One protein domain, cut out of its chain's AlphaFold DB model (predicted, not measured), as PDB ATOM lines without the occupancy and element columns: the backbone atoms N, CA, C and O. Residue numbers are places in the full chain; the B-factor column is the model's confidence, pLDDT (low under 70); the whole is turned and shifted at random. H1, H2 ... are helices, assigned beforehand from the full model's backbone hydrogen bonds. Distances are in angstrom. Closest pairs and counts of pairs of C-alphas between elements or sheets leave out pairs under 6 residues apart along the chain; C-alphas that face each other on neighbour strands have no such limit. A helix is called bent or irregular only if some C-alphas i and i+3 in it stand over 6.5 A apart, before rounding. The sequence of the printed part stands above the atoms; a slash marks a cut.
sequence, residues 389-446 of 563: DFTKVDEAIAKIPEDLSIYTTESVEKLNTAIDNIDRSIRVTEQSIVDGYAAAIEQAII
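This is residues 389 to 446 of the 563 residues of a protein of Coprobacillus sp. 3_3_56FAA (UniProt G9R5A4). Three helices lie lengthwise in a short rod, with the longest, H3, packed along both of the others, while H1 and H2 come near each other at little more than one point. H1 and H3 run the same way and H2 runs back between them in the chain; at one end of the rod residues 405 to 410, of which 409 and 410 belong to H2, stick out. The printed part has 58 residues with three named helices, in the order H1, H2, H3, and no named strand; the class is all helix. The whole is compact, with a radius of gyration of the C-alphas of 11.8 A, and its C-alphas span 39 by 17 by 16 A.

The printed part begins at Asp 389, and H1 follows at residues 391 to 397, from C-alpha 391 at (242.759, 303.130, 291.933), with 9.9 A from first to last C-alpha. H2 is residues 409 to 420, 16.0 A long, and begins with C-alpha 409 at (233.260, 320.082, 272.003). H3 is residues 428 to 446, 27.4 A long, and ends with C-alpha 446 at (245.855, 317.779, 279.440). H3 is irregular: C-alphas 429 and 432 are 8.4 A apart, where about 5 A is found in a regular helix, and its line is a rough one.

H1 touches H3, with residues 434 to 442 of H3 alone, and the closest C-alphas are those of Val 393 and Ala 438, 4.3 A apart. These two run the same way at a shallow tilt of 24 degrees. H1 and H2 are close but not clearly touching: their closest C-alphas, those of Ile 397 and Ile 419, are 7.9 A apart. They run opposite ways at a shallow tilt of 22 degrees. H2 and H3 form a helical hairpin, running opposite ways at a shallow tilt of 15 degrees. H2 touches H3, with residues 437 to 445 of H3 alone, and the closest C-alphas are those of Leu 415 and Ala 444, 5.0 A apart. In H1 and H2 every O i to N i+4 pair is within hydrogen-bond range; in H3 it is 12 of 15.

The two C-alphas farthest apart are those of Ile 406 and Thr 429, at 39.4 A, and those of Asp 389 and Ile 446, the first and last printed, are 23.1 A apart. The link from H1 to H2, with 11 residues, is long, and the link from H2 to H3, with 7 residues, is short. The printed part has no cut. The mean pLDDT of the printed part is 96.7, and no printed residue is under 70.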
ATOM      1  N   ASP A 389     243.600 296.512 289.727       95.25
ATOM      2  CA  ASP A 389     243.563 297.711 290.555       95.25
ATOM      3  C   ASP A 389     243.209 298.935 289.699       95.25
ATOM      4  O   ASP A 389     244.003 299.381 288.869       95.25
ATOM      5  N   PHE A 390     242.011 299.481 289.910       95.44
ATOM      6  CA  PHE A 390     241.510 300.674 289.221       95.44
ATOM      7  C   PHE A 390     241.783 301.973 289.984       95.44
ATOM      8  O   PHE A 390     241.364 303.032 289.523       95.44
ATOM      9  N   THR A 391     242.523 301.940 291.098       97.19
ATOM     10  CA  THR A 391     242.759 303.130 291.933       97.19
ATOM     11  C   THR A 391     243.322 304.298 291.119       97.19
ATOM     12  O   THR A 391     242.806 305.407 291.205       97.19
ATOM     13  N   LYS A 392     244.303 304.055 290.236       97.94
ATOM     14  CA  LYS A 392     244.861 305.104 289.360       97.94
ATOM     15  C   LYS A 392     243.845 305.664 288.361       97.94
ATOM     16  O   LYS A 392     243.901 306.842 288.027       97.94
ATOM     17  N   VAL A 393     242.940 304.822 287.859       98.25
ATOM     18  CA  VAL A 393     241.866 305.245 286.950       98.25
ATOM     19  C   VAL A 393     240.897 306.152 287.699       98.25
ATOM     20  O   VAL A 393     240.577 307.235 287.219       98.25
ATOM     21  N   ASP A 394     240.484 305.743 288.897       97.88
ATOM     22  CA  ASP A 394     239.574 306.515 289.741       97.88
ATOM     23  C   ASP A 394     240.203 307.858 290.164       97.88
ATOM     24  O   ASP A 394     239.551 308.902 290.094       97.88
ATOM     25  N   GLU A 395     241.496 307.865 290.504       98.12
ATOM     26  CA  GLU A 395     242.271 309.084 290.761       98.12
ATOM     27  C   GLU A 395     242.371 309.996 289.529       98.12
ATOM     28  O   GLU A 395     242.302 311.218 289.670       98.12
ATOM     29  N   ALA A 396     242.529 309.438 288.325       98.19
ATOM     30  CA  ALA A 396     242.560 310.212 287.084       98.19
ATOM     31  C   ALA A 396     241.190 310.836 286.769       98.19
ATOM     32  O   ALA A 396     241.123 312.021 286.445       98.19
ATOM     33  N   ILE A 397     240.095 310.085 286.934       98.12
ATOM     34  CA  ILE A 397     238.719 310.588 286.775       98.12
ATOM     35  C   ILE A 397     238.451 311.745 287.742       98.12
ATOM     36  O   ILE A 397     237.870 312.757 287.353       98.12
ATOM     37  N   ALA A 398     238.918 311.642 288.988       98.06
ATOM     38  CA  ALA A 398     238.742 312.695 289.986       98.06
ATOM     39  C   ALA A 398     239.455 314.021 289.635       98.06
ATOM     40  O   ALA A 398     239.147 315.047 290.237       98.06
ATOM     41  N   LYS A 399     240.393 314.028 288.673       98.06
ATOM     42  CA  LYS A 399     241.089 315.238 288.190       98.06
ATOM     43  C   LYS A 399     240.336 315.972 287.073       98.06
ATOM     44  O   LYS A 399     240.780 317.048 286.667       98.06
ATOM     45  N   ILE A 400     239.244 315.414 286.549       97.88
ATOM     46  CA  ILE A 400     238.458 316.043 285.481       97.88
ATOM     47  C   ILE A 400     237.886 317.383 285.984       97.88
ATOM     48  O   ILE A 400     237.278 317.410 287.056       97.88
ATOM     49  N   PRO A 401     238.042 318.497 285.237       97.06
ATOM     50  CA  PRO A 401     237.457 319.777 285.624       97.06
ATOM     51  C   PRO A 401     235.933 319.697 285.762       97.06
ATOM     52  O   PRO A 401     235.258 319.178 284.876       97.06
ATOM     53  N   GLU A 402     235.383 320.273 286.834       95.94
ATOM     54  CA  GLU A 402     233.929 320.283 287.069       95.94
ATOM     55  C   GLU A 402     233.160 321.039 285.971       95.94
ATOM     56  O   GLU A 402     232.081 320.614 285.558       95.94
ATOM     57  N   ASP A 403     233.716 322.154 285.480       96.62
ATOM     58  CA  ASP A 403     233.132 322.936 284.388       96.62
ATOM     59  C   ASP A 403     233.796 322.600 283.052       96.62
ATOM     60  O   ASP A 403     234.844 323.143 282.689       96.62
ATOM     61  N   LEU A 404     233.144 321.721 282.292       97.50
ATOM     62  CA  LEU A 404     233.565 321.380 280.936       97.50
ATOM     63  C   LEU A 404     233.016 322.343 279.866       97.50
ATOM     64  O   LEU A 404     233.400 322.260 278.699       97.50
ATOM     65  N   SER A 405     232.127 323.277 280.226       96.56
ATOM     66  CA  SER A 405     231.431 324.137 279.259       96.56
ATOM     67  C   SER A 405     232.343 325.176 278.603       96.56
ATOM     68  O   SER A 405     232.049 325.638 277.495       96.56
ATOM     69  N   ILE A 406     233.468 325.498 279.243       97.00
ATOM     70  CA  ILE A 406     234.493 326.414 278.731       97.00
ATOM     71  C   ILE A 406     235.438 325.760 277.719       97.00
ATOM     72  O   ILE A 406     236.181 326.472 277.048       97.00
ATOM     73  N   TYR A 407     235.407 324.433 277.572       98.12
ATOM     74  CA  TYR A 407     236.241 323.702 276.619       98.12
ATOM     75  C   TYR A 407     235.494 323.408 275.317       98.12
ATOM     76  O   TYR A 407     234.261 323.400 275.251       98.12
ATOM     77  N   THR A 408     236.251 323.201 274.243       98.19
ATOM     78  CA  THR A 408     235.733 322.860 272.919       98.19
ATOM     79  C   THR A 408     235.069 321.486 272.934       98.19
ATOM     80  O   THR A 408     235.534 320.562 273.606       98.19
ATOM     81  N   THR A 409     234.010 321.339 272.134       98.06
ATOM     82  CA  THR A 409     233.260 320.082 272.003       98.06
ATOM     83  C   THR A 409     234.164 318.908 271.620       98.06
ATOM     84  O   THR A 409     234.053 317.852 272.228       98.06
ATOM     85  N   GLU A 410     235.098 319.107 270.686       98.00
ATOM     86  CA  GLU A 410     236.011 318.051 270.225       98.00
ATOM     87  C   GLU A 410     236.920 317.531 271.352       98.00
ATOM     88  O   GLU A 410     237.112 316.325 271.494       98.00
ATOM     89  N   SER A 411     237.480 318.425 272.176       98.25
ATOM     90  CA  SER A 411     238.369 318.007 273.266       98.25
ATOM     91  C   SER A 411     237.621 317.278 274.389       98.25
ATOM     92  O   SER A 411     238.118 316.283 274.914       98.25
ATOM     93  N   VAL A 412     236.388 317.702 274.691       98.50
ATOM     94  CA  VAL A 412     235.517 317.019 275.660       98.50
ATOM     95  C   VAL A 412     235.084 315.644 275.141       98.50
ATOM     96  O   VAL A 412     235.034 314.690 275.909       98.50
ATOM     97  N   GLU A 413     234.829 315.499 273.839       98.19
ATOM     98  CA  GLU A 413     234.484 314.207 273.233       98.19
ATOM     99  C   GLU A 413     235.631 313.187 273.332       98.19
ATOM    100  O   GLU A 413     235.389 312.012 273.617       98.19
ATOM    101  N   LYS A 414     236.889 313.629 273.192       98.25
ATOM    102  CA  LYS A 414     238.072 312.774 273.413       98.25
ATOM    103  C   LYS A 414     238.179 312.305 274.866       98.25
ATOM    104  O   LYS A 414     238.452 311.128 275.094       98.25
ATOM    105  N   LEU A 415     237.921 313.192 275.831       98.31
ATOM    106  CA  LEU A 415     237.873 312.830 277.251       98.31
ATOM    107  C   LEU A 415     236.763 311.814 277.537       98.31
ATOM    108  O   LEU A 415     237.028 310.784 278.151       98.31
ATOM    109  N   ASN A 416     235.548 312.062 277.044       98.00
ATOM    110  CA  ASN A 416     234.429 311.135 277.213       98.00
ATOM    111  C   ASN A 416     234.746 309.765 276.601       98.00
ATOM    112  O   ASN A 416     234.549 308.750 277.254       98.00
ATOM    113  N   THR A 417     235.353 309.730 275.411       98.06
ATOM    114  CA  THR A 417     235.790 308.476 274.775       98.06
ATOM    115  C   THR A 417     236.794 307.708 275.642       98.06
ATOM    116  O   THR A 417     236.728 306.484 275.724       98.06
ATOM    117  N   ALA A 418     237.734 308.394 276.304       97.75
ATOM    118  CA  ALA A 418     238.685 307.744 277.209       97.75
ATOM    119  C   ALA A 418     237.991 307.112 278.431       97.75
ATOM    120  O   ALA A 418     238.389 306.031 278.858       97.75
ATOM    121  N   ILE A 419     236.944 307.755 278.955       97.75
ATOM    122  CA  ILE A 419     236.141 307.257 280.084       97.75
ATOM    123  C   ILE A 419     235.253 306.085 279.650       97.75
ATOM    124  O   ILE A 419     235.200 305.064 280.333       97.75
ATOM    125  N   ASP A 420     234.594 306.203 278.499       97.25
ATOM    126  CA  ASP A 420     233.670 305.192 277.979       97.25
ATOM    127  C   ASP A 420     234.380 303.874 277.622       97.25
ATOM    128  O   ASP A 420     233.761 302.811 277.627       97.25
ATOM    129  N   ASN A 421     235.688 303.921 277.353       95.19
ATOM    130  CA  ASN A 421     236.512 302.742 277.077       95.19
ATOM    131  C   ASN A 421     236.931 301.955 278.334       95.19
ATOM    132  O   ASN A 421     237.566 300.909 278.197       95.19
ATOM    133  N   ILE A 422     236.626 302.429 279.549       96.31
ATOM    134  CA  ILE A 422     237.027 301.741 280.784       96.31
ATOM    135  C   ILE A 422     236.216 300.452 280.948       96.31
ATOM    136  O   ILE A 422     235.064 300.460 281.379       96.31
ATOM    137  N   ASP A 423     236.862 299.317 280.701       92.81
ATOM    138  CA  ASP A 423     236.338 298.008 281.079       92.81
ATOM    139  C   ASP A 423     236.759 297.660 282.516       92.81
ATOM    140  O   ASP A 423     237.925 297.366 282.780       92.81
ATOM    141  N   ARG A 424     235.803 297.680 283.458       89.12
ATOM    142  CA  ARG A 424     236.036 297.325 284.872       89.12
ATOM    143  C   ARG A 424     236.083 295.821 285.150       89.12
ATOM    144  O   ARG A 424     236.337 295.432 286.287       89.12
ATOM    145  N   SER A 425     235.855 294.975 284.147       86.75
ATOM    146  CA  SER A 425     235.944 293.518 284.291       86.75
ATOM    147  C   SER A 425     237.379 292.981 284.192       86.75
ATOM    148  O   SER A 425     237.619 291.811 284.513       86.75
ATOM    149  N   ILE A 426     238.336 293.838 283.799       89.44
ATOM    150  CA  ILE A 426     239.742 293.465 283.620       89.44
ATOM    151  C   ILE A 426     240.334 292.916 284.918       89.44
ATOM    152  O   ILE A 426     240.120 293.420 286.025       89.44
ATOM    153  N   ARG A 427     241.110 291.848 284.756       90.19
ATOM    154  CA  ARG A 427     241.750 291.106 285.837       90.19
ATOM    155  C   ARG A 427     243.194 291.547 286.046       90.19
ATOM    156  O   ARG A 427     243.833 292.081 285.145       90.19
ATOM    157  N   VAL A 428     243.733 291.272 287.234       91.75
ATOM    158  CA  VAL A 428     245.091 291.689 287.637       91.75
ATOM    159  C   VAL A 428     246.197 291.180 286.699       91.75
ATOM    160  O   VAL A 428     247.251 291.799 286.583       91.75
ATOM    161  N   THR A 429     245.948 290.089 285.971       90.88
ATOM    162  CA  THR A 429     246.845 289.557 284.932       90.88
ATOM    163  C   THR A 429     247.060 290.518 283.760       90.88
ATOM    164  O   THR A 429     248.063 290.411 283.062       90.88
ATOM    165  N   GLU A 430     246.154 291.474 283.559       92.69
ATOM    166  CA  GLU A 430     246.171 292.462 282.477       92.69
ATOM    167  C   GLU A 430     246.233 293.902 283.020       92.69
ATOM    168  O   GLU A 430     245.792 294.850 282.368       92.69
ATOM    169  N   GLN A 431     246.823 294.094 284.208       96.00
ATOM    170  CA  GLN A 431     246.925 295.396 284.885       96.00
ATOM    171  C   GLN A 431     247.485 296.518 283.994       96.00
ATOM    172  O   GLN A 431     247.092 297.672 284.132       96.00
ATOM    173  N   SER A 432     248.373 296.203 283.045       97.25
ATOM    174  CA  SER A 432     248.915 297.199 282.112       97.25
ATOM    175  C   SER A 432     247.853 297.848 281.218       97.25
ATOM    176  O   SER A 432     248.043 298.985 280.799       97.25
ATOM    177  N   ILE A 433     246.749 297.150 280.919       97.06
ATOM    178  CA  ILE A 433     245.619 297.725 280.174       97.06
ATOM    179  C   ILE A 433     244.920 298.781 281.040       97.06
ATOM    180  O   ILE A 433     244.680 299.893 280.576       97.06
ATOM    181  N   VAL A 434     244.677 298.469 282.319       97.50
ATOM    182  CA  VAL A 434     244.053 299.392 283.283       97.50
ATOM    183  C   VAL A 434     244.928 300.613 283.551       97.50
ATOM    184  O   VAL A 434     244.442 301.743 283.520       97.50
ATOM    185  N   ASP A 435     246.234 300.413 283.727       97.56
ATOM    186  CA  ASP A 435     247.199 301.511 283.839       97.56
ATOM    187  C   ASP A 435     247.191 302.396 282.573       97.56
ATOM    188  O   ASP A 435     247.348 303.616 282.659       97.56
ATOM    189  N   GLY A 436     246.942 301.798 281.403       98.06
ATOM    190  CA  GLY A 436     246.739 302.507 280.140       98.06
ATOM    191  C   GLY A 436     245.485 303.387 280.122       98.06
ATOM    192  O   GLY A 436     245.555 304.506 279.612       98.06
ATOM    193  N   TYR A 437     244.367 302.943 280.712       98.50
ATOM    194  CA  TYR A 437     243.165 303.777 280.856       98.50
ATOM    195  C   TYR A 437     243.443 305.029 281.684       98.50
ATOM    196  O   TYR A 437     243.084 306.129 281.267       98.50
ATOM    197  N   ALA A 438     244.138 304.886 282.817       98.25
ATOM    198  CA  ALA A 438     244.504 306.027 283.655       98.25
ATOM    199  C   ALA A 438     245.352 307.041 282.869       98.25
ATOM    200  O   ALA A 438     245.026 308.227 282.835       98.25
ATOM    201  N   ALA A 439     246.384 306.566 282.161       98.31
ATOM    202  CA  ALA A 439     247.235 307.420 281.332       98.31
ATOM    203  C   ALA A 439     246.457 308.123 280.202       98.31
ATOM    204  O   ALA A 439     246.704 309.296 279.922       98.31
ATOM    205  N   ALA A 440     245.503 307.434 279.566       98.31
ATOM    206  CA  ALA A 440     244.666 308.012 278.516       98.31
ATOM    207  C   ALA A 440     243.750 309.128 279.046       98.31
ATOM    208  O   ALA A 440     243.616 310.163 278.396       98.31
ATOM    209  N   ILE A 441     243.161 308.944 280.232       98.62
ATOM    210  CA  ILE A 441     242.326 309.962 280.889       98.62
ATOM    211  C   ILE A 441     243.174 311.178 281.261       98.62
ATOM    212  O   ILE A 441     242.796 312.304 280.945       98.62
ATOM    213  N   GLU A 442     244.342 310.969 281.873       98.38
ATOM    214  CA  GLU A 442     245.247 312.068 282.227       98.38
ATOM    215  C   GLU A 442     245.690 312.864 280.994       98.38
ATOM    216  O   GLU A 442     245.676 314.096 281.021       98.38
ATOM    217  N   GLN A 443     246.014 312.182 279.892       98.38
ATOM    218  CA  GLN A 443     246.364 312.848 278.639       98.38
ATOM    219  C   GLN A 443     245.174 313.618 278.048       98.38
ATOM    220  O   GLN A 443     245.339 314.760 277.630       98.38
ATOM    221  N   ALA A 444     243.967 313.046 278.064       98.44
ATOM    222  CA  ALA A 444     242.775 313.727 277.562       98.44
ATOM    223  C   ALA A 444     242.415 314.976 278.387       98.44
ATOM    224  O   ALA A 444     241.954 315.962 277.817       98.44
ATOM    225  N   ILE A 445     242.665 314.962 279.703       98.44
ATOM    226  CA  ILE A 445     242.529 316.145 280.566       98.44
ATOM    227  C   ILE A 445     243.551 317.223 280.171       98.44
ATOM    228  O   ILE A 445     243.190 318.395 280.094       98.44
ATOM    229  N   ILE A 446     244.808 316.847 279.903       98.19
ATOM    230  CA  ILE A 446     245.855 317.779 279.440       98.19
ATOM    231  C   ILE A 446     245.495 318.390 278.077       98.19
ATOM    232  O   ILE A 446     245.741 319.574 277.852       98.19
TER     233      ILE A 446